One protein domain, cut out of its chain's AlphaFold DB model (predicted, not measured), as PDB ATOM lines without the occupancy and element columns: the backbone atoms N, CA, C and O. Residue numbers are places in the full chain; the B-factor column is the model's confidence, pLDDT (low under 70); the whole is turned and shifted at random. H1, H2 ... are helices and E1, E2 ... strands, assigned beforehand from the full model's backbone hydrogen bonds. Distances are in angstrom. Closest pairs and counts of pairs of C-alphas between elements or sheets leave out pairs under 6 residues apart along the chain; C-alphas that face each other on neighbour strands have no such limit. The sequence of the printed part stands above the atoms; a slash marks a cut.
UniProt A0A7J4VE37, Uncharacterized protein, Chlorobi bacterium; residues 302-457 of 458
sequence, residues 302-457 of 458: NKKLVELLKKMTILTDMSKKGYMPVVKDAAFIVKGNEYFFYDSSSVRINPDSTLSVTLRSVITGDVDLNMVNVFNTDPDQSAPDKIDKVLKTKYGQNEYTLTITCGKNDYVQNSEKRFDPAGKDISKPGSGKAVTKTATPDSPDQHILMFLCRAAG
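This is residues 302 to 457 of the 458 residues of an uncharacterized protein of Chlorobi bacterium (UniProt A0A7J4VE37). One strongly twisted sheet of six strands has a helix over each face: H3 packs on one face, and the later part of H1, residues 314 to 319, packs on the other beside E1, E2 and E3. The earlier part of H1 reaches past the sheet and, with little H2 and the long loop of residues 364 to 387, makes one end of the elongated outline. The printed part has 156 residues, with three named helices and six named strands in the order H1 E1 E2 E3 H2 E4 E5 E6 H3; the sheet's order is E1 E2 E3 E4 E5 E6, antiparallel throughout. The class is mixed, helices and strands, with 77 residues, under half, in named elements. The whole is compact, with a radius of gyration of the C-alphas of 17.2 A, and spans 58 by 35 by 26 A.

H1, residues 303 to 320, is on the sheet at a height of 8.8 A over it. It runs along the strands, at 19 degrees on the local plane to E1, residues 323 to 325; the C-alphas of Met 318 and Met 324, their closest, are 7.1 A apart. E1 and E2, residues 338 to 343, form a hairpin, with N 324 and O 342 2.8 A apart. E2 and E3, residues 354 to 363, form another, with N 341 and O 360 at 2.8 A. H2, residues 388 to 391, is not on the sheet but touches H1, at residues 306 to 313 alone; the closest C-alphas, of Thr 313 and Leu 391, are 6.2 A apart. E4, residues 396 to 405, is antiparallel to E3, with N 359 and O 400 at 2.9 A. E4 and E5, residues 410 to 419, form a hairpin, with N 403 and O 412 at 2.8 A; E5 bends by 60 degrees at residue 414. E5 and E6, residues 435 to 438, form a hairpin, with N 411 and O 437 at 2.9 A. E1 E2 E3 and E4 E5 E6 are two meanders, each strand the antiparallel neighbour of the one before. H3, residues 444 to 455, is on the face opposite H1, in three layers with helices on both faces of the sheet. Its height over the sheet is 7.5 A, and it runs slantwise to the strands, at 55 degrees on the local plane to E3. The closest C-alphas of H3 and E4, those of Leu 449 and Ile 404, are 7.2 A apart. In H1 and H3 every O i to N i+4 pair is within hydrogen-bond range; H2 is too short for one.

H1 begins at C-alpha 303, (-39.304, -26.992, 2.732), and is 25.8 A long. E3, E4 and E5 measure 27.9, 28.7 and 25.8 A. H3, 16.2 A, ends at C-alpha 455, (-43.248, -2.881, 27.844).

The two farthest C-alphas, of Pro 351 and Gln 381, are 59.0 A apart. The printed part has no cut. The links E1 to E2, E3 to H2 and E5 to E6 are long. Residues 372 to 382 and 430 to 431 have pLDDT under 70; the mean of the printed part is 88.7.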
ATOM      1  N   ASN A 302     -34.911 -28.925   2.450       81.44
ATOM      2  CA  ASN A 302     -36.121 -29.124   3.246       81.44
ATOM      3  C   ASN A 302     -37.025 -27.884   3.145       81.44
ATOM      4  O   ASN A 302     -36.575 -26.767   3.398       81.44
ATOM      5  N   LYS A 303     -38.309 -28.073   2.818       84.25
ATOM      6  CA  LYS A 303     -39.304 -26.992   2.732       84.25
ATOM      7  C   LYS A 303     -39.512 -26.263   4.065       84.25
ATOM      8  O   LYS A 303     -39.626 -25.040   4.063       84.25
ATOM      9  N   LYS A 304     -39.497 -26.976   5.195       84.94
ATOM     10  CA  LYS A 304     -39.586 -26.365   6.534       84.94
ATOM     11  C   LYS A 304     -38.354 -25.515   6.849       84.94
ATOM     12  O   LYS A 304     -38.493 -24.449   7.435       84.94
ATOM     13  N   LEU A 305     -37.165 -25.916   6.381       88.25
ATOM     14  CA  LEU A 305     -35.973 -25.064   6.469       88.25
ATOM     15  C   LEU A 305     -36.117 -23.812   5.589       88.25
ATOM     16  O   LEU A 305     -35.764 -22.723   6.018       88.25
ATOM     17  N   VAL A 306     -36.689 -23.921   4.387       89.25
ATOM     18  CA  VAL A 306     -36.989 -22.734   3.561       89.25
ATOM     19  C   VAL A 306     -37.949 -21.784   4.274       89.25
ATOM     20  O   VAL A 306     -37.733 -20.574   4.262       89.25
ATOM     21  N   GLU A 307     -38.990 -22.316   4.910       88.81
ATOM     22  CA  GLU A 307     -39.925 -21.525   5.711       88.81
ATOM     23  C   GLU A 307     -39.213 -20.841   6.885       88.81
ATOM     24  O   GLU A 307     -39.354 -19.632   7.061       88.81
ATOM     25  N   LEU A 308     -38.370 -21.575   7.622       90.94
ATOM     26  CA  LEU A 308     -37.531 -21.028   8.688       90.94
ATOM     27  C   LEU A 308     -36.660 -19.869   8.193       90.94
ATOM     28  O   LEU A 308     -36.618 -18.818   8.824       90.94
ATOM     29  N   LEU A 309     -35.999 -20.031   7.046       92.62
ATOM     30  CA  LEU A 309     -35.154 -18.994   6.455       92.62
ATOM     31  C   LEU A 309     -35.951 -17.730   6.111       92.62
ATOM     32  O   LEU A 309     -35.458 -16.625   6.343       92.62
ATOM     33  N   LYS A 310     -37.191 -17.863   5.617       92.06
ATOM     34  CA  LYS A 310     -38.081 -16.709   5.397       92.06
ATOM     35  C   LYS A 310     -38.404 -15.995   6.710       92.06
ATOM     36  O   LYS A 310     -38.227 -14.779   6.787       92.06
ATOM     37  N   LYS A 311     -38.813 -16.740   7.748       92.62
ATOM     38  CA  LYS A 311     -39.096 -16.185   9.088       92.62
ATOM     39  C   LYS A 311     -37.877 -15.434   9.624       92.62
ATOM     40  O   LYS A 311     -37.967 -14.264   9.985       92.62
ATOM     41  N   MET A 312     -36.716 -16.078   9.589       93.31
ATOM     42  CA  MET A 312     -35.462 -15.528  10.098       93.31
ATOM     43  C   MET A 312     -34.976 -14.308   9.317       93.31
ATOM     44  O   MET A 312     -34.417 -13.400   9.925       93.31
ATOM     45  N   THR A 313     -35.236 -14.233   8.010       94.00
ATOM     46  CA  THR A 313     -34.940 -13.040   7.198       94.00
ATOM     47  C   THR A 313     -35.744 -11.832   7.684       94.00
ATOM     48  O   THR A 313     -35.183 -10.750   7.848       94.00
ATOM     49  N   ILE A 314     -37.035 -12.021   7.982       93.75
ATOM     50  CA  ILE A 314     -37.906 -10.960   8.509       93.75
ATOM     51  C   ILE A 314     -37.431 -10.512   9.897       93.75
ATOM     52  O   ILE A 314     -37.247  -9.319  10.129       93.75
ATOM     53  N   LEU A 315     -37.191 -11.462  10.807       93.12
ATOM     54  CA  LEU A 315     -36.733 -11.160  12.170       93.12
ATOM     55  C   LEU A 315     -35.383 -10.434  12.177       93.12
ATOM     56  O   LEU A 315     -35.205  -9.469  12.916       93.12
ATOM     57  N   THR A 316     -34.463 -10.860  11.313       94.12
ATOM     58  CA  THR A 316     -33.151 -10.231  11.120       94.12
ATOM     59  C   THR A 316     -33.288  -8.781  10.645       94.12
ATOM     60  O   THR A 316     -32.706  -7.882  11.251       94.12
ATOM     61  N   ASP A 317     -34.079  -8.520   9.594       93.31
ATOM     62  CA  ASP A 317     -34.298  -7.159   9.077       93.31
ATOM     63  C   ASP A 317     -34.893  -6.227  10.144       93.31
ATOM     64  O   ASP A 317     -34.416  -5.106  10.329       93.31
ATOM     65  N   MET A 318     -35.894  -6.705  10.887       93.50
ATOM     66  CA  MET A 318     -36.531  -5.929  11.953       93.50
ATOM     67  C   MET A 318     -35.574  -5.658  13.116       93.50
ATOM     68  O   MET A 318     -35.450  -4.512  13.554       93.50
ATOM     69  N   SER A 319     -34.829  -6.672  13.558       92.81
ATOM     70  CA  SER A 319     -33.861  -6.527  14.646       92.81
ATOM     71  C   SER A 319     -32.740  -5.547  14.301       92.81
ATOM     72  O   SER A 319     -32.358  -4.750  15.156       92.81
ATOM     73  N   LYS A 320     -32.232  -5.545  13.059       92.38
ATOM     74  CA  LYS A 320     -31.221  -4.570  12.600       92.38
ATOM     75  C   LYS A 320     -31.695  -3.130  12.685       92.38
ATOM     76  O   LYS A 320     -30.896  -2.226  12.905       92.38
ATOM     77  N   LYS A 321     -32.994  -2.923  12.487       91.69
ATOM     78  CA  LYS A 321     -33.645  -1.617  12.572       91.69
ATOM     79  C   LYS A 321     -34.021  -1.238  14.012       91.69
ATOM     80  O   LYS A 321     -34.647  -0.203  14.196       91.69
ATOM     81  N   GLY A 322     -33.668  -2.053  15.011       91.75
ATOM     82  CA  GLY A 322     -33.975  -1.807  16.425       91.75
ATOM     83  C   GLY A 322     -35.388  -2.217  16.852       91.75
ATOM     84  O   GLY A 322     -35.806  -1.906  17.965       91.75
ATOM     85  N   TYR A 323     -36.128  -2.923  15.994       94.06
ATOM     86  CA  TYR A 323     -37.498  -3.331  16.284       94.06
ATOM     87  C   TYR A 323     -37.551  -4.710  16.938       94.06
ATOM     88  O   TYR A 323     -36.917  -5.665  16.487       94.06
ATOM     89  N   MET A 324     -38.374  -4.824  17.978       92.00
ATOM     90  CA  MET A 324     -38.592  -6.051  18.741       92.00
ATOM     91  C   MET A 324     -39.999  -6.612  18.489       92.00
ATOM     92  O   MET A 324     -40.934  -5.828  18.330       92.00
ATOM     93  N   PRO A 325     -40.186  -7.944  18.470       93.31
ATOM     94  CA  PRO A 325     -41.502  -8.565  18.306       93.31
ATOM     95  C   PRO A 325     -42.531  -8.120  19.351       93.31
ATOM     96  O   PRO A 325     -42.214  -8.022  20.538       93.31
ATOM     97  N   VAL A 326     -43.778  -7.924  18.920       94.06
ATOM     98  CA  VAL A 326     -44.938  -7.737  19.804       94.06
ATOM     99  C   VAL A 326     -45.621  -9.089  20.011       94.06
ATOM    100  O   VAL A 326     -46.136  -9.690  19.066       94.06
ATOM    101  N   VAL A 327     -45.595  -9.591  21.249       92.19
ATOM    102  CA  VAL A 327     -45.970 -10.978  21.571       92.19
ATOM    103  C   VAL A 327     -46.927 -11.081  22.760       92.19
ATOM    104  O   VAL A 327     -46.880 -10.275  23.683       92.19
ATOM    105  N   LYS A 328     -47.767 -12.118  22.771       88.81
ATOM    106  CA  LYS A 328     -48.592 -12.546  23.909       88.81
ATOM    107  C   LYS A 328     -48.337 -14.032  24.138       88.81
ATOM    108  O   LYS A 328     -48.408 -14.804  23.189       88.81
ATOM    109  N   ASP A 329     -48.005 -14.417  25.370       85.88
ATOM    110  CA  ASP A 329     -47.757 -15.818  25.750       85.88
ATOM    111  C   ASP A 329     -46.762 -16.531  24.807       85.88
ATOM    112  O   ASP A 329     -46.986 -17.649  24.353       85.88
ATOM    113  N   ALA A 330     -45.661 -15.838  24.480       80.38
ATOM    114  CA  ALA A 330     -44.612 -16.265  23.543       80.38
ATOM    115  C   ALA A 330     -45.043 -16.468  22.070       80.38
ATOM    116  O   ALA A 330     -44.236 -16.925  21.260       80.38
ATOM    117  N   ALA A 331     -46.261 -16.072  21.693       86.75
ATOM    118  CA  ALA A 331     -46.735 -16.050  20.310       86.75
ATOM    119  C   ALA A 331     -46.821 -14.618  19.771       86.75
ATOM    120  O   ALA A 331     -47.091 -13.675  20.517       86.75
ATOM    121  N   PHE A 332     -46.618 -14.439  18.465       91.44
ATOM    122  CA  PHE A 332     -46.829 -13.137  17.832       91.44
ATOM    123  C   PHE A 332     -48.289 -12.707  17.960       91.44
ATOM    124  O   PHE A 332     -49.204 -13.491  17.700       91.44
ATOM    125  N   ILE A 333     -48.514 -11.433  18.281       92.25
ATOM    126  CA  ILE A 333     -49.831 -10.839  18.070       92.25
ATOM    127  C   ILE A 333     -49.942 -10.500  16.581       92.25
ATOM    128  O   ILE A 333     -49.124  -9.751  16.043       92.25
ATOM    129  N   VAL A 334     -50.947 -11.070  15.916       92.00
ATOM    130  CA  VAL A 334     -51.142 -10.972  14.465       92.00
ATOM    131  C   VAL A 334     -52.530 -10.428  14.133       92.00
ATOM    132  O   VAL A 334     -53.528 -10.795  14.757       92.00
ATOM    133  N   LYS A 335     -52.604  -9.548  13.130       91.19
ATOM    134  CA  LYS A 335     -53.860  -9.016  12.583       91.19
ATOM    135  C   LYS A 335     -54.020  -9.469  11.137       91.19
ATOM    136  O   LYS A 335     -53.482  -8.865  10.213       91.19
ATOM    137  N   GLY A 336     -54.745 -10.567  10.932       89.94
ATOM    138  CA  GLY A 336     -54.797 -11.229   9.628       89.94
ATOM    139  C   GLY A 336     -53.415 -11.762   9.243       89.94
ATOM    140  O   GLY A 336     -52.961 -12.736   9.825       89.94
ATOM    141  N   ASN A 337     -52.745 -11.083   8.313       90.69
ATOM    142  CA  ASN A 337     -51.401 -11.418   7.820       90.69
ATOM    143  C   ASN A 337     -50.333 -10.402   8.263       90.69
ATOM    144  O   ASN A 337     -49.245 -10.345   7.696       90.69
ATOM    145  N   GLU A 338     -50.664  -9.536   9.219       94.56
ATOM    146  CA  GLU A 338     -49.817  -8.437   9.671       94.56
ATOM    147  C   GLU A 338     -49.220  -8.738  11.052       94.56
ATOM    148  O   GLU A 338     -49.953  -8.911  12.028       94.56
ATOM    149  N   TYR A 339     -47.889  -8.788  11.121       95.75
ATOM    150  CA  TYR A 339     -47.111  -9.084  12.326       95.75
ATOM    151  C   TYR A 339     -46.458  -7.819  12.856       95.75
ATOM    152  O   TYR A 339     -45.806  -7.110  12.092       95.75
ATOM    153  N   PHE A 340     -46.602  -7.547  14.150       96.06
ATOM    154  CA  PHE A 340     -46.211  -6.269  14.738       96.06
ATOM    155  C   PHE A 340     -44.885  -6.346  15.494       96.06
ATOM    156  O   PHE A 340     -44.559  -7.329  16.158       96.06
ATOM    157  N   PHE A 341     -44.143  -5.252  15.404       96.31
ATOM    158  CA  PHE A 341     -42.886  -5.009  16.079       96.31
ATOM    159  C   PHE A 341     -42.885  -3.581  16.628       96.31
ATOM    160  O   PHE A 341     -43.477  -2.679  16.032       96.31
ATOM    161  N   TYR A 342     -42.200  -3.349  17.737       95.44
ATOM    162  CA  TYR A 342     -42.102  -2.028  18.349       95.44
ATOM    163  C   TYR A 342     -40.646  -1.603  18.484       95.44
ATOM    164  O   TYR A 342     -39.759  -2.434  18.678       95.44
ATOM    165  N   ASP A 343     -40.407  -0.304  18.358       93.38
ATOM    166  CA  ASP A 343     -39.107   0.287  18.652       93.38
ATOM    167  C   ASP A 343     -39.075   0.673  20.131       93.38
ATOM    168  O   ASP A 343     -39.736   1.627  20.548       93.38
ATOM    169  N   SER A 344     -38.301  -0.067  20.923       89.88
ATOM    170  CA  SER A 344     -38.153   0.191  22.360       89.88
ATOM    171  C   SER A 344     -37.617   1.596  22.672       89.88
ATOM    172  O   SER A 344     -37.982   2.167  23.695       89.88
ATOM    173  N   SER A 345     -36.828   2.201  21.777       91.69
ATOM    174  CA  SER A 345     -36.290   3.557  21.951       91.69
ATOM    175  C   SER A 345     -37.317   4.662  21.667       91.69
ATOM    176  O   SER A 345     -37.149   5.807  22.097       91.69
ATOM    177  N   SER A 346     -38.409   4.321  20.977       91.81
ATOM    178  CA  SER A 346     -39.513   5.239  20.677       91.81
ATOM    179  C   SER A 346     -40.537   5.359  21.812       91.81
ATOM    180  O   SER A 346     -41.357   6.277  21.794       91.81
ATOM    181  N   VAL A 347     -40.495   4.448  22.789       92.88
ATOM    182  CA  VAL A 347     -41.433   4.372  23.916       92.88
ATOM    183  C   VAL A 347     -41.211   5.570  24.844       92.88
ATOM    184  O   VAL A 347     -40.145   5.715  25.441       92.88
ATOM    185  N   ARG A 348     -42.212   6.449  24.971       94.19
ATOM    186  CA  ARG A 348     -42.150   7.659  25.810       94.19
ATOM    187  C   ARG A 348     -43.426   7.840  26.619       94.19
ATOM    188  O   ARG A 348     -44.511   7.907  26.049       94.19
ATOM    189  N   ILE A 349     -43.282   7.969  27.934       94.50
ATOM    190  CA  ILE A 349     -44.383   8.339  28.830       94.50
ATOM    191  C   ILE A 349     -44.478   9.866  28.852       94.50
ATOM    192  O   ILE A 349     -43.517  10.556  29.192       94.50
ATOM    193  N   ASN A 350     -45.630  10.387  28.453       92.69
ATOM    194  CA  ASN A 350     -45.914  11.812  28.381       92.69
ATOM    195  C   ASN A 350     -46.356  12.363  29.754       92.69
ATOM    196  O   ASN A 350     -46.833  11.604  30.603       92.69
ATOM    197  N   PRO A 351     -46.265  13.689  29.983       90.25
ATOM    198  CA  PRO A 351     -46.691  14.313  31.242       90.25
ATOM    199  C   PRO A 351     -48.168  14.100  31.601       90.25
ATOM    200  O   PRO A 351     -48.527  14.117  32.774       90.25
ATOM    201  N   ASP A 352     -49.026  13.882  30.605       88.75
ATOM    202  CA  ASP A 352     -50.451  13.581  30.779       88.75
ATOM    203  C   ASP A 352     -50.726  12.090  31.059       88.75
ATOM    204  O   ASP A 352     -51.870  11.643  31.001       88.75
ATOM    205  N   SER A 353     -49.680  11.319  31.382       86.06
ATOM    206  CA  SER A 353     -49.726   9.870  31.620       86.06
ATOM    207  C   SER A 353     -50.146   9.039  30.401       86.06
ATOM    208  O   SER A 353     -50.503   7.867  30.543       86.06
ATOM    209  N   THR A 354     -50.091   9.610  29.194       93.94
ATOM    210  CA  THR A 354     -50.222   8.840  27.952       93.94
ATOM    211  C   THR A 354     -48.877   8.270  27.508       93.94
ATOM    212  O   THR A 354     -47.812   8.760  27.873       93.94
ATOM    213  N   LEU A 355     -48.918   7.214  26.704       95.69
ATOM    214  CA  LEU A 355     -47.761   6.538  26.135       95.69
ATOM    215  C   LEU A 355     -47.681   6.821  24.635       95.69
ATOM    216  O   LEU A 355     -48.600   6.474  23.896       95.69
ATOM    217  N   SER A 356     -46.572   7.390  24.171       95.75
ATOM    218  CA  SER A 356     -46.250   7.502  22.748       95.75
ATOM    219  C   SER A 356     -45.288   6.399  22.319       95.75
ATOM    220  O   SER A 356     -44.309   6.125  23.011       95.75
ATOM    221  N   VAL A 357     -45.565   5.759  21.181       95.81
ATOM    222  CA  VAL A 357     -44.744   4.656  20.657       95.81
ATOM    223  C   VAL A 357     -44.844   4.539  19.138       95.81
ATOM    224  O   VAL A 357     -45.902   4.781  18.546       95.81
ATOM    225  N   THR A 358     -43.742   4.137  18.509       95.62
ATOM    226  CA  THR A 358     -43.678   3.779  17.093       95.62
ATOM    227  C   THR A 358     -43.713   2.264  16.928       95.62
ATOM    228  O   THR A 358     -42.903   1.527  17.497       95.62
ATOM    229  N   LEU A 359     -44.640   1.799  16.094       95.62
ATOM    230  CA  LEU A 359     -44.730   0.411  15.665       95.62
ATOM    231  C   LEU A 359     -44.325   0.287  14.207       95.62
ATOM    232  O   LEU A 359     -44.605   1.161  13.387       95.62
ATOM    233  N   ARG A 360     -43.759  -0.864  13.877       95.88
ATOM    234  CA  ARG A 360     -43.734  -1.374  12.515       95.88
ATOM    235  C   ARG A 360     -44.511  -2.664  12.437       95.88
ATOM    236  O   ARG A 360     -44.591  -3.414  13.402       95.88
ATOM    237  N   SER A 361     -45.038  -2.946  11.265       95.38
ATOM    238  CA  SER A 361     -45.572  -4.257  10.965       95.38
ATOM    239  C   SER A 361     -45.020  -4.793   9.659       95.38
ATOM    240  O   SER A 361     -44.579  -4.035   8.792       95.38
ATOM    241  N   VAL A 362     -45.046  -6.113   9.527       95.94
ATOM    242  CA  VAL A 362     -44.676  -6.830   8.310       95.94
ATOM    243  C   VAL A 362     -45.889  -7.621   7.843       95.94
ATOM    244  O   VAL A 362     -46.476  -8.373   8.618       95.94
ATOM    245  N   ILE A 363     -46.270  -7.440   6.579       93.31
ATOM    246  CA  ILE A 363     -47.403  -8.128   5.961       93.31
ATOM    247  C   ILE A 363     -46.877  -9.351   5.212       93.31
ATOM    248  O   ILE A 363     -46.215  -9.221   4.177       93.31
ATOM    249  N   THR A 364     -47.191 -10.540   5.714       88.69
ATOM    250  CA  THR A 364     -46.733 -11.812   5.155       88.69
ATOM    251  C   THR A 364     -47.916 -12.604   4.600       88.69
ATOM    252  O   THR A 364     -48.784 -13.075   5.324       88.69
ATOM    253  N   GLY A 365     -47.990 -12.752   3.276       79.19
ATOM    254  CA  GLY A 365     -49.068 -13.524   2.641       79.19
ATOM    255  C   GLY A 365     -48.897 -15.042   2.757       79.19
ATOM    256  O   GLY A 365     -49.864 -15.782   2.615       79.19
ATOM    257  N   ASP A 366     -47.667 -15.499   2.982       80.00
ATOM    258  CA  ASP A 366     -47.241 -16.893   2.846       80.00
ATOM    259  C   ASP A 366     -46.343 -17.380   3.998       80.00
ATOM    260  O   ASP A 366     -45.817 -18.491   3.931       80.00
ATOM    261  N   VAL A 367     -46.120 -16.550   5.024       86.44
ATOM    262  CA  VAL A 367     -45.209 -16.854   6.138       86.44
ATOM    263  C   VAL A 367     -45.904 -16.609   7.466       86.44
ATOM    264  O   VAL A 367     -46.272 -15.479   7.775       86.44
ATOM    265  N   ASP A 368     -46.016 -17.659   8.272       87.81
ATOM    266  CA  ASP A 368     -46.346 -17.546   9.690       87.81
ATOM    267  C   ASP A 368     -45.055 -17.327  10.487       87.81
ATOM    268  O   ASP A 368     -44.139 -18.139  10.383       87.81
ATOM    269  N   LEU A 369     -44.943 -16.247  11.264       87.31
ATOM    270  CA  LEU A 369     -43.740 -15.987  12.070       87.31
ATOM    271  C   LEU A 369     -43.680 -16.800  13.367       87.31
ATOM    272  O   LEU A 369     -42.637 -16.810  14.024       87.31
ATOM    273  N   ASN A 370     -44.745 -17.510  13.736       82.75
ATOM    274  CA  ASN A 370     -44.698 -18.408  14.880       82.75
ATOM    275  C   ASN A 370     -43.744 -19.580  14.606       82.75
ATOM    276  O   ASN A 370     -43.731 -20.192  13.534       82.75
ATOM    277  N   MET A 371     -42.926 -19.910  15.604       73.44
ATOM    278  CA  MET A 371     -41.839 -20.893  15.481       73.44
ATOM    279  C   MET A 371     -42.273 -22.328  15.828       73.44
ATOM    280  O   MET A 371     -41.441 -23.215  16.008       73.44
ATOM    281  N   VAL A 372     -43.582 -22.579  15.907       63.81
ATOM    282  CA  VAL A 372     -44.143 -23.886  16.270       63.81
ATOM    283  C   VAL A 372     -43.962 -24.872  15.106       63.81
ATOM    284  O   VAL A 372     -44.249 -24.546  13.958       63.81
ATOM    285  N   ASN A 373     -43.492 -26.094  15.387       56.94
ATOM    286  CA  ASN A 373     -43.361 -27.217  14.436       56.94
ATOM    287  C   ASN A 373     -42.380 -27.049  13.253       56.94
ATOM    288  O   ASN A 373     -42.287 -27.946  12.408       56.94
ATOM    289  N   VAL A 374     -41.595 -25.966  13.199       57.41
ATOM    290  CA  VAL A 374     -40.626 -25.714  12.110       57.41
ATOM    291  C   VAL A 374     -39.416 -26.668  12.171       57.41
ATOM    292  O   VAL A 374     -38.756 -26.918  11.164       57.41
ATOM    293  N   PHE A 375     -39.161 -27.273  13.334       56.56
ATOM    294  CA  PHE A 375     -38.002 -28.138  13.585       56.56
ATOM    295  C   PHE A 375     -38.227 -29.631  13.265       56.56
ATOM    296  O   PHE A 375     -37.311 -30.434  13.417       56.56
ATOM    297  N   ASN A 376     -39.413 -30.023  12.777       55.97
ATOM    298  CA  ASN A 376     -39.708 -31.419  12.420       55.97
ATOM    299  C   ASN A 376     -39.131 -31.800  11.047       55.97
ATOM    300  O   ASN A 376     -39.416 -31.155  10.040       55.97
ATOM    301  N   THR A 377     -38.374 -32.895  10.972       51.97
ATOM    302  CA  THR A 377     -37.633 -33.307   9.770       51.97
ATOM    303  C   THR A 377     -38.402 -34.299   8.894       51.97
ATOM    304  O   THR A 377     -38.068 -35.482   8.879       51.97
ATOM    305  N   ASP A 378     -39.368 -33.830   8.108       54.44
ATOM    306  CA  ASP A 378     -39.915 -34.651   7.017       54.44
ATOM    307  C   ASP A 378     -39.122 -34.366   5.731       54.44
ATOM    308  O   ASP A 378     -38.946 -33.193   5.380       54.44
ATOM    309  N   PRO A 379     -38.585 -35.384   5.032       55.62
ATOM    310  CA  PRO A 379     -37.919 -35.178   3.752       55.62
ATOM    311  C   PRO A 379     -38.941 -34.759   2.685       55.62
ATOM    312  O   PRO A 379     -39.888 -35.493   2.418       55.62
ATOM    313  N   ASP A 380     -38.727 -33.611   2.041       62.97
ATOM    314  CA  ASP A 380     -39.563 -33.119   0.938       62.97
ATOM    315  C   ASP A 380     -38.675 -32.754  -0.264       62.97
ATOM    316  O   ASP A 380     -37.831 -31.858  -0.184       62.97
ATOM    317  N   GLN A 381     -38.862 -33.465  -1.382       58.53
ATOM    318  CA  GLN A 381     -38.101 -33.283  -2.624       58.53
ATOM    319  C   GLN A 381     -38.511 -32.031  -3.421       58.53
ATOM    320  O   GLN A 381     -37.856 -31.704  -4.406       58.53
ATOM    321  N   SER A 382     -39.561 -31.309  -3.011       68.81
ATOM    322  CA  SER A 382     -40.042 -30.100  -3.700       68.81
ATOM    323  C   SER A 382     -39.290 -28.810  -3.331       68.81
ATOM    324  O   SER A 382     -39.610 -27.734  -3.841       68.81
ATOM    325  N   ALA A 383     -38.287 -28.886  -2.449       75.81
ATOM    326  CA  ALA A 383     -37.518 -27.721  -2.019       75.81
ATOM    327  C   ALA A 383     -36.609 -27.174  -3.153       75.81
ATOM    328  O   ALA A 383     -35.996 -27.952  -3.884       75.81
ATOM    329  N   PRO A 384     -36.484 -25.839  -3.310       81.44
ATOM    330  CA  PRO A 384     -35.750 -25.215  -4.414       81.44
ATOM    331  C   PRO A 384     -34.251 -25.549  -4.412       81.44
ATOM    332  O   PRO A 384     -33.635 -25.731  -3.370       81.44
ATOM    333  N   ASP A 385     -33.594 -25.539  -5.571       77.69
ATOM    334  CA  ASP A 385     -32.156 -25.853  -5.625       77.69
ATOM    335  C   ASP A 385     -31.257 -24.806  -4.959       77.69
ATOM    336  O   ASP A 385     -30.181 -25.143  -4.467       77.69
ATOM    337  N   LYS A 386     -31.695 -23.543  -4.934       84.94
ATOM    338  CA  LYS A 386     -30.968 -22.413  -4.345       84.94
ATOM    339  C   LYS A 386     -31.894 -21.567  -3.481       84.94
ATOM    340  O   LYS A 386     -33.051 -21.346  -3.842       84.94
ATOM    341  N   ILE A 387     -31.355 -21.035  -2.385       89.88
ATOM    342  CA  ILE A 387     -32.086 -20.194  -1.423       89.88
ATOM    343  C   ILE A 387     -31.831 -18.692  -1.594       89.88
ATOM    344  O   ILE A 387     -32.436 -17.900  -0.884       89.88
ATOM    345  N   ASP A 388     -31.021 -18.252  -2.566       91.50
ATOM    346  CA  ASP A 388     -30.706 -16.825  -2.766       91.50
ATOM    347  C   ASP A 388     -31.951 -15.941  -2.906       91.50
ATOM    348  O   ASP A 388     -32.009 -14.839  -2.364       91.50
ATOM    349  N   LYS A 389     -32.963 -16.425  -3.639       87.88
ATOM    350  CA  LYS A 389     -34.244 -15.720  -3.789       87.88
ATOM    351  C   LYS A 389     -35.014 -15.672  -2.472       87.88
ATOM    352  O   LYS A 389     -35.601 -14.644  -2.172       87.88
ATOM    353  N   VAL A 390     -34.969 -16.753  -1.690       87.50
ATOM    354  CA  VAL A 390     -35.614 -16.850  -0.372       87.50
ATOM    355  C   VAL A 390     -35.029 -15.794   0.564       87.50
ATOM    356  O   VAL A 390     -35.781 -14.979   1.088       87.50
ATOM    357  N   LEU A 391     -33.699 -15.734   0.675       90.12
ATOM    358  CA  LEU A 391     -32.975 -14.793   1.542       90.12
ATOM    359  C   LEU A 391     -33.134 -13.320   1.125       90.12
ATOM    360  O   LEU A 391     -32.914 -12.419   1.926       90.12
ATOM    361  N   LYS A 392     -33.504 -13.062  -0.136       90.38
ATOM    362  CA  LYS A 392     -33.754 -11.716  -0.681       90.38
ATOM    363  C   LYS A 392     -35.242 -11.364  -0.753       90.38
ATOM    364  O   LYS A 392     -35.579 -10.311  -1.297       90.38
ATOM    365  N   THR A 393     -36.126 -12.232  -0.256       88.06
ATOM    366  CA  THR A 393     -37.571 -11.973  -0.263       88.06
ATOM    367  C   THR A 393     -37.860 -10.726   0.559       88.06
ATOM    368  O   THR A 393     -37.393 -10.596   1.689       88.06
ATOM    369  N   LYS A 394     -38.629  -9.805  -0.019       89.25
ATOM    370  CA  LYS A 394     -39.098  -8.604   0.665       89.25
ATOM    371  C   LYS A 394     -40.596  -8.691   0.907       89.25
ATOM    372  O   LYS A 394     -41.324  -9.289   0.117       89.25
ATOM    373  N   TYR A 395     -41.035  -8.043   1.974       92.25
ATOM    374  CA  TYR A 395     -42.419  -8.025   2.429       92.25
ATOM    375  C   TYR A 395     -42.899  -6.583   2.549       92.25
ATOM    376  O   TYR A 395     -42.096  -5.684   2.802       92.25
ATOM    377  N   GLY A 396     -44.201  -6.369   2.353       93.19
ATOM    378  CA  GLY A 396     -44.812  -5.070   2.619       93.19
ATOM    379  C   GLY A 396     -44.706  -4.742   4.106       93.19
ATOM    380  O   GLY A 396     -44.750  -5.645   4.944       93.19
ATOM    381  N   GLN A 397     -44.549  -3.463   4.433       94.94
ATOM    382  CA  GLN A 397     -44.415  -3.007   5.815       94.94
ATOM    383  C   GLN A 397     -45.321  -1.813   6.067       94.94
ATOM    384  O   GLN A 397     -45.500  -0.983   5.177       94.94
ATOM    385  N   ASN A 398     -45.831  -1.681   7.285       95.00
ATOM    386  CA  ASN A 398     -46.468  -0.446   7.730       95.00
ATOM    387  C   ASN A 398     -45.703   0.141   8.917       95.00
ATOM    388  O   ASN A 398     -45.035  -0.576   9.659       95.00
ATOM    389  N   GLU A 399     -45.799   1.452   9.091       95.00
ATOM    390  CA  GLU A 399     -45.294   2.177  10.253       95.00
ATOM    391  C   GLU A 399     -46.449   2.947  10.890       95.00
ATOM    392  O   GLU A 399     -47.201   3.634  10.197       95.00
ATOM    393  N   TYR A 400     -46.578   2.839  12.208       94.38
ATOM    394  CA  TYR A 400     -47.622   3.487  12.988       94.38
ATOM    395  C   TYR A 400     -46.991   4.325  14.089       94.38
ATOM    396  O   TYR A 400     -46.061   3.877  14.755       94.38
ATOM    397  N   THR A 401     -47.537   5.513  14.333       94.56
ATOM    398  CA  THR A 401     -47.245   6.272  15.559       94.56
ATOM    399  C   THR A 401     -48.511   6.340  16.393       94.56
ATOM    400  O   THR A 401     -49.528   6.842  15.915       94.56
ATOM    401  N   LEU A 402     -48.462   5.844  17.627       95.75
ATOM    402  CA  LEU A 402     -49.622   5.746  18.510       95.75
ATOM    403  C   LEU A 402     -49.443   6.612  19.759       95.75
ATOM    404  O   LEU A 402     -48.328   6.745  20.260       95.75
ATOM    405  N   THR A 403     -50.550   7.150  20.268       96.31
ATOM    406  CA  THR A 403     -50.680   7.679  21.632       96.31
ATOM    407  C   THR A 403     -51.730   6.852  22.366       96.31
ATOM    408  O   THR A 403     -52.874   6.745  21.921       96.31
ATOM    409  N   ILE A 404     -51.338   6.241  23.477       96.31
ATOM    410  CA  ILE A 404     -52.107   5.229  24.203       96.31
ATOM    411  C   ILE A 404     -52.376   5.748  25.614       96.31
ATOM    412  O   ILE A 404     -51.473   6.253  26.271       96.31
ATOM    413  N   THR A 405     -53.603   5.612  26.112       94.19
ATOM    414  CA  THR A 405     -53.882   5.801  27.543       94.19
ATOM    415  C   THR A 405     -53.988   4.426  28.190       94.19
ATOM    416  O   THR A 405     -54.946   3.701  27.923       94.19
ATOM    417  N   CYS A 406     -53.011   4.043  29.013       90.50
ATOM    418  CA  CYS A 406     -53.022   2.723  29.645       90.50
ATOM    419  C   CYS A 406     -54.278   2.537  30.516       90.50
ATOM    420  O   CYS A 406     -54.743   3.464  31.179       90.50
ATOM    421  N   GLY A 407     -54.876   1.345  30.447       88.62
ATOM    422  CA  GLY A 407     -56.171   1.043  31.073       88.62
ATOM    423  C   GLY A 407     -57.404   1.455  30.256       88.62
ATOM    424  O   GLY A 407     -58.522   1.167  30.678       88.62
ATOM    425  N   LYS A 408     -57.236   2.084  29.084       92.88
ATOM    426  CA  LYS A 408     -58.331   2.388  28.149       92.88
ATOM    427  C   LYS A 408     -58.194   1.595  26.851       92.88
ATOM    428  O   LYS A 408     -57.095   1.259  26.422       92.88
ATOM    429  N   ASN A 409     -59.334   1.342  26.210       93.81
ATOM    430  CA  ASN A 409     -59.393   0.739  24.876       93.81
ATOM    431  C   ASN A 409     -59.293   1.783  23.752       93.81
ATOM    432  O   ASN A 409     -59.029   1.422  22.605       93.81
ATOM    433  N   ASP A 410     -59.502   3.062  24.069       95.56
ATOM    434  CA  ASP A 410     -59.339   4.157  23.119       95.56
ATOM    435  C   ASP A 410     -57.867   4.558  23.005       95.56
ATOM    436  O   ASP A 410     -57.168   4.739  24.005       95.56
ATOM    437  N   TYR A 411     -57.408   4.731  21.772       95.81
ATOM    438  CA  TYR A 411     -56.059   5.176  21.450       95.81
ATOM    439  C   TYR A 411     -56.086   6.097  20.233       95.81
ATOM    440  O   TYR A 411     -56.995   6.055  19.402       95.81
ATOM    441  N   VAL A 412     -55.070   6.943  20.111       96.12
ATOM    442  CA  VAL A 412     -54.908   7.828  18.960       96.12
ATOM    443  C   VAL A 412     -53.853   7.234  18.043       96.12
ATOM    444  O   VAL A 412     -52.696   7.082  18.427       96.12
ATOM    445  N   GLN A 413     -54.238   6.917  16.810       94.81
ATOM    446  CA  GLN A 413     -53.283   6.655  15.741       94.81
ATOM    447  C   GLN A 413     -52.895   7.997  15.123       94.81
ATOM    448  O   GLN A 413     -53.663   8.562  14.349       94.81
ATOM    449  N   ASN A 414     -51.717   8.511  15.475       93.06
ATOM    450  CA  ASN A 414     -51.221   9.810  15.017       93.06
ATOM    451  C   ASN A 414     -50.870   9.799  13.528       93.06
ATOM    452  O   ASN A 414     -51.086  10.784  12.826       93.06
ATOM    453  N   SER A 415     -50.320   8.685  13.050       92.69
ATOM    454  CA  SER A 415     -49.965   8.493  11.647       92.69
ATOM    455  C   SER A 415     -49.936   7.011  11.286       92.69
ATOM    456  O   SER A 415     -49.715   6.148  12.140       92.69
ATOM    457  N   GLU A 416     -50.155   6.731  10.004       92.81
ATOM    458  CA  GLU A 416     -49.934   5.428   9.385       92.81
ATOM    459  C   GLU A 416     -49.242   5.636   8.043       92.81
ATOM    460  O   GLU A 416     -49.738   6.373   7.192       92.81
ATOM    461  N   LYS A 417     -48.108   4.970   7.846       93.69
ATOM    462  CA  LYS A 417     -47.427   4.912   6.554       93.69
ATOM    463  C   LYS A 417     -47.405   3.485   6.053       93.69
ATOM    464  O   LYS A 417     -47.157   2.565   6.830       93.69
ATOM    465  N   ARG A 418     -47.644   3.309   4.757       94.00
ATOM    466  CA  ARG A 418     -47.649   1.995   4.106       94.00
ATOM    467  C   ARG A 418     -46.545   1.914   3.074       94.00
ATOM    468  O   ARG A 418     -46.426   2.802   2.234       94.00
ATOM    469  N   PHE A 419     -45.796   0.824   3.101       93.75
ATOM    470  CA  PHE A 419     -44.689   0.564   2.197       93.75
ATOM    471  C   PHE A 419     -44.930  -0.738   1.439       93.75
ATOM    472  O   PHE A 419     -45.254  -1.774   2.029       93.75
ATOM    473  N   ASP A 420     -44.760  -0.692   0.120       93.06
ATOM    474  CA  ASP A 420     -44.751  -1.903  -0.695       93.06
ATOM    475  C   ASP A 420     -43.482  -2.750  -0.420       93.06
ATOM    476  O   ASP A 420     -42.551  -2.285   0.246       93.06
ATOM    477  N   PRO A 421     -43.388  -3.992  -0.930       90.94
ATOM    478  CA  PRO A 421     -42.186  -4.812  -0.765       90.94
ATOM    479  C   PRO A 421     -40.902  -4.197  -1.345       90.94
ATOM    480  O   PRO A 421     -39.805  -4.605  -0.970       90.94
ATOM    481  N   ALA A 422     -40.987  -3.231  -2.265       89.44
ATOM    482  CA  ALA A 422     -39.813  -2.512  -2.756       89.44
ATOM    483  C   ALA A 422     -39.350  -1.411  -1.781       89.44
ATOM    484  O   ALA A 422     -38.243  -0.895  -1.939       89.44
ATOM    485  N   GLY A 423     -40.149  -1.104  -0.754       88.62
ATOM    486  CA  GLY A 423     -39.922  -0.040   0.219       88.62
ATOM    487  C   GLY A 423     -40.478   1.312  -0.227       88.62
ATOM    488  O   GLY A 423     -40.161   2.330   0.385       88.62
ATOM    489  N   LYS A 424     -41.282   1.353  -1.295       92.75
ATOM    490  CA  LYS A 424     -41.900   2.585  -1.783       92.75
ATOM    491  C   LYS A 424     -43.101   2.933  -0.912       92.75
ATOM    492  O   LYS A 424     -43.959   2.084  -0.673       92.75
ATOM    493  N   ASP A 425     -43.177   4.190  -0.480       93.31
ATOM    494  CA  ASP A 425     -44.345   4.721   0.219       93.31
ATOM    495  C   ASP A 425     -45.564   4.724  -0.726       93.31
ATOM    496  O   ASP A 425     -45.536   5.310  -1.814       93.31
ATOM    497  N   ILE A 426     -46.613   4.016  -0.317       93.25
ATOM    498  CA  ILE A 426     -47.896   3.852  -1.015       93.25
ATOM    499  C   ILE A 426     -49.069   4.334  -0.146       93.25
ATOM    500  O   ILE A 426     -50.222   3.939  -0.342       93.25
ATOM    501  N   SER A 427     -48.776   5.173   0.846       90.38
ATOM    502  CA  SER A 427     -49.749   5.779   1.749       90.38
ATOM    503  C   SER A 427     -50.845   6.530   0.989       90.38
ATOM    504  O   SER A 427     -50.582   7.301   0.065       90.38
ATOM    505  N   LYS A 428     -52.107   6.352   1.400       83.38
ATOM    506  CA  LYS A 428     -53.226   7.133   0.845       83.38
ATOM    507  C   LYS A 428     -53.124   8.606   1.277       83.38
ATOM    508  O   LYS A 428     -52.689   8.868   2.403       83.38
ATOM    509  N   PRO A 429     -53.584   9.571   0.457       72.12
ATOM    510  CA  PRO A 429     -53.685  10.971   0.868       72.12
ATOM    511  C   PRO A 429     -54.487  11.115   2.174       72.12
ATOM    512  O   PRO A 429     -55.584  10.574   2.288       72.12
ATOM    513  N   GLY A 430     -53.940  11.825   3.167       68.00
ATOM    514  CA  GLY A 430     -54.583  12.042   4.476       68.00
ATOM    515  C   GLY A 430     -54.240  11.028   5.580       68.00
ATOM    516  O   GLY A 430     -54.657  11.225   6.715       68.00
ATOM    517  N   SER A 431     -53.434  10.006   5.286       68.81
ATOM    518  CA  SER A 431     -52.929   8.989   6.236       68.81
ATOM    519  C   SER A 431     -52.043   9.522   7.380       68.81
ATOM    520  O   SER A 431     -51.810   8.826   8.365       68.81
ATOM    521  N   GLY A 432     -51.588  10.775   7.287       70.81
ATOM    522  CA  GLY A 432     -50.866  11.478   8.354       70.81
ATOM    523  C   GLY A 432     -51.753  12.227   9.358       70.81
ATOM    524  O   GLY A 432     -51.215  12.951  10.189       70.81
ATOM    525  N   LYS A 433     -53.088  12.136   9.259       82.56
ATOM    526  CA  LYS A 433     -53.996  12.764  10.231       82.56
ATOM    527  C   LYS A 433     -54.222  11.843  11.427       82.56
ATOM    528  O   LYS A 433     -54.470  10.653  11.243       82.56
ATOM    529  N   ALA A 434     -54.216  12.425  12.624       90.94
ATOM    530  CA  ALA A 434     -54.543  11.709  13.847       90.94
ATOM    531  C   ALA A 434     -56.002  11.229  13.829       90.94
ATOM    532  O   ALA A 434     -56.914  12.004  13.527       90.94
ATOM    533  N   VAL A 435     -56.218   9.957  14.158       93.25
ATOM    534  CA  VAL A 435     -57.547   9.341  14.243       93.25
ATOM    535  C   VAL A 435     -57.683   8.627  15.580       93.25
ATOM    536  O   VAL A 435     -56.860   7.775  15.918       93.25
ATOM    537  N   THR A 436     -58.744   8.943  16.324       94.88
ATOM    538  CA  THR A 436     -59.129   8.185  17.519       94.88
ATOM    539  C   THR A 436     -59.728   6.849  17.097       94.88
ATOM    540  O   THR A 436     -60.644   6.800  16.275       94.88
ATOM    541  N   LYS A 437     -59.201   5.763  17.654       95.06
ATOM    542  CA  LYS A 437     -59.654   4.391  17.436       95.06
ATOM    543  C   LYS A 437     -60.004   3.755  18.775       95.06
ATOM    544  O   LYS A 437     -59.394   4.075  19.788       95.06
ATOM    545  N   THR A 438     -60.934   2.810  18.746       96.69
ATOM    546  CA  THR A 438     -61.329   2.014  19.912       96.69
ATOM    547  C   THR A 438     -61.002   0.555  19.628       96.69
ATOM    548  O   THR A 438     -61.513  -0.016  18.664       96.69
ATOM    549  N   ALA A 439     -60.135  -0.050  20.436       95.94
ATOM    550  CA  ALA A 439     -59.838  -1.473  20.351       95.94
ATOM    551  C   ALA A 439     -61.004  -2.294  20.922       95.94
ATOM    552  O   ALA A 439     -61.440  -2.082  22.055       95.94
ATOM    553  N   THR A 440     -61.502  -3.260  20.153       96.31
ATOM    554  CA  THR A 440     -62.520  -4.201  20.636       96.31
ATOM    555  C   THR A 440     -61.925  -5.094  21.737       96.31
ATOM    556  O   THR A 440     -60.752  -5.467  21.624       96.31
ATOM    557  N   PRO A 441     -62.682  -5.470  22.785       94.81
ATOM    558  CA  PRO A 441     -62.213  -6.439  23.776       94.81
ATOM    559  C   PRO A 441     -61.748  -7.758  23.139       94.81
ATOM    560  O   PRO A 441     -62.359  -8.223  22.181       94.81
ATOM    561  N   ASP A 442     -60.663  -8.325  23.670       92.12
ATOM    562  CA  ASP A 442     -59.984  -9.552  23.217       92.12
ATOM    563  C   ASP A 442     -59.524  -9.527  21.742       92.12
ATOM    564  O   ASP A 442     -59.321 -10.554  21.097       92.12
ATOM    565  N   SER A 443     -59.343  -8.329  21.175       95.19
ATOM    566  CA  SER A 443     -58.836  -8.164  19.808       95.19
ATOM    567  C   SER A 443     -57.304  -8.085  19.752       95.19
ATOM    568  O   SER A 443     -56.664  -7.704  20.738       95.19
ATOM    569  N   PRO A 444     -56.683  -8.354  18.582       94.81
ATOM    570  CA  PRO A 444     -55.256  -8.103  18.372       94.81
ATOM    571  C   PRO A 444     -54.844  -6.674  18.736       94.81
ATOM    572  O   PRO A 444     -53.813  -6.486  19.373       94.81
ATOM    573  N   ASP A 445     -55.675  -5.681  18.405       95.25
ATOM    574  CA  ASP A 445     -55.413  -4.280  18.741       95.25
ATOM    575  C   ASP A 445     -55.350  -4.097  20.267       95.25
ATOM    576  O   ASP A 445     -54.397  -3.504  20.764       95.25
ATOM    577  N   GLN A 446     -56.290  -4.671  21.034       96.06
ATOM    578  CA  GLN A 446     -56.248  -4.589  22.500       96.06
ATOM    579  C   GLN A 446     -55.002  -5.281  23.069       96.06
ATOM    580  O   GLN A 446     -54.337  -4.729  23.944       96.06
ATOM    581  N   HIS A 447     -54.643  -6.458  22.552       96.12
ATOM    582  CA  HIS A 447     -53.437  -7.166  22.978       96.12
ATOM    583  C   HIS A 447     -52.155  -6.375  22.688       96.12
ATOM    584  O   HIS A 447     -51.262  -6.355  23.535       96.12
ATOM    585  N   ILE A 448     -52.077  -5.683  21.545       96.19
ATOM    586  CA  ILE A 448     -50.963  -4.782  21.219       96.19
ATOM    587  C   ILE A 448     -50.892  -3.646  22.244       96.19
ATOM    588  O   ILE A 448     -49.828  -3.412  22.810       96.19
ATOM    589  N   LEU A 449     -52.011  -2.977  22.545       95.56
ATOM    590  CA  LEU A 449     -52.041  -1.899  23.545       95.56
ATOM    591  C   LEU A 449     -51.578  -2.386  24.926       95.56
ATOM    592  O   LEU A 449     -50.721  -1.759  25.548       95.56
ATOM    593  N   MET A 450     -52.099  -3.530  25.384       94.88
ATOM    594  CA  MET A 450     -51.712  -4.138  26.660       94.88
ATOM    595  C   MET A 450     -50.222  -4.482  26.700       94.88
ATOM    596  O   MET A 450     -49.562  -4.239  27.710       94.88
ATOM    597  N   PHE A 451     -49.687  -5.044  25.614       96.00
ATOM    598  CA  PHE A 451     -48.266  -5.357  25.508       96.00
ATOM    599  C   PHE A 451     -47.405  -4.096  25.611       96.00
ATOM    600  O   PHE A 451     -46.440  -4.084  26.369       96.00
ATOM    601  N   LEU A 452     -47.762  -3.028  24.894       95.31
ATOM    602  CA  LEU A 452     -46.978  -1.790  24.860       95.31
ATOM    603  C   LEU A 452     -46.978  -1.063  26.208       95.31
ATOM    604  O   LEU A 452     -45.926  -0.587  26.624       95.31
ATOM    605  N   CYS A 453     -48.109  -1.034  26.920       93.81
ATOM    606  CA  CYS A 453     -48.157  -0.511  28.291       93.81
ATOM    607  C   CYS A 453     -47.232  -1.302  29.226       93.81
ATOM    608  O   CYS A 453     -46.391  -0.711  29.897       93.81
ATOM    609  N   ARG A 454     -47.288  -2.641  29.180       92.75
ATOM    610  CA  ARG A 454     -46.386  -3.496  29.971       92.75
ATOM    611  C   ARG A 454     -44.917  -3.282  29.608       92.75
ATOM    612  O   ARG A 454     -44.075  -3.221  30.498       92.75
ATOM    613  N   ALA A 455     -44.605  -3.149  28.320       91.06
ATOM    614  CA  ALA A 455     -43.248  -2.881  27.844       91.06
ATOM    615  C   ALA A 455     -42.725  -1.509  28.305       91.06
ATOM    616  O   ALA A 455     -41.524  -1.351  28.504       91.06
ATOM    617  N   ALA A 456     -43.620  -0.538  28.518       90.69
ATOM    618  CA  ALA A 456     -43.308   0.764  29.105       90.69
ATOM    619  C   ALA A 456     -43.218   0.749  30.646       90.69
ATOM    620  O   ALA A 456     -42.881   1.774  31.236       90.69
ATOM    621  N   GLY A 457     -43.504  -0.385  31.300       89.31
ATOM    622  CA  GLY A 457     -43.501  -0.521  32.760       89.31
ATOM    623  C   GLY A 457     -44.755   0.017  33.458       89.31
ATOM    624  O   GLY A 457     -44.672   0.361  34.636       89.31
TER     625      GLY A 457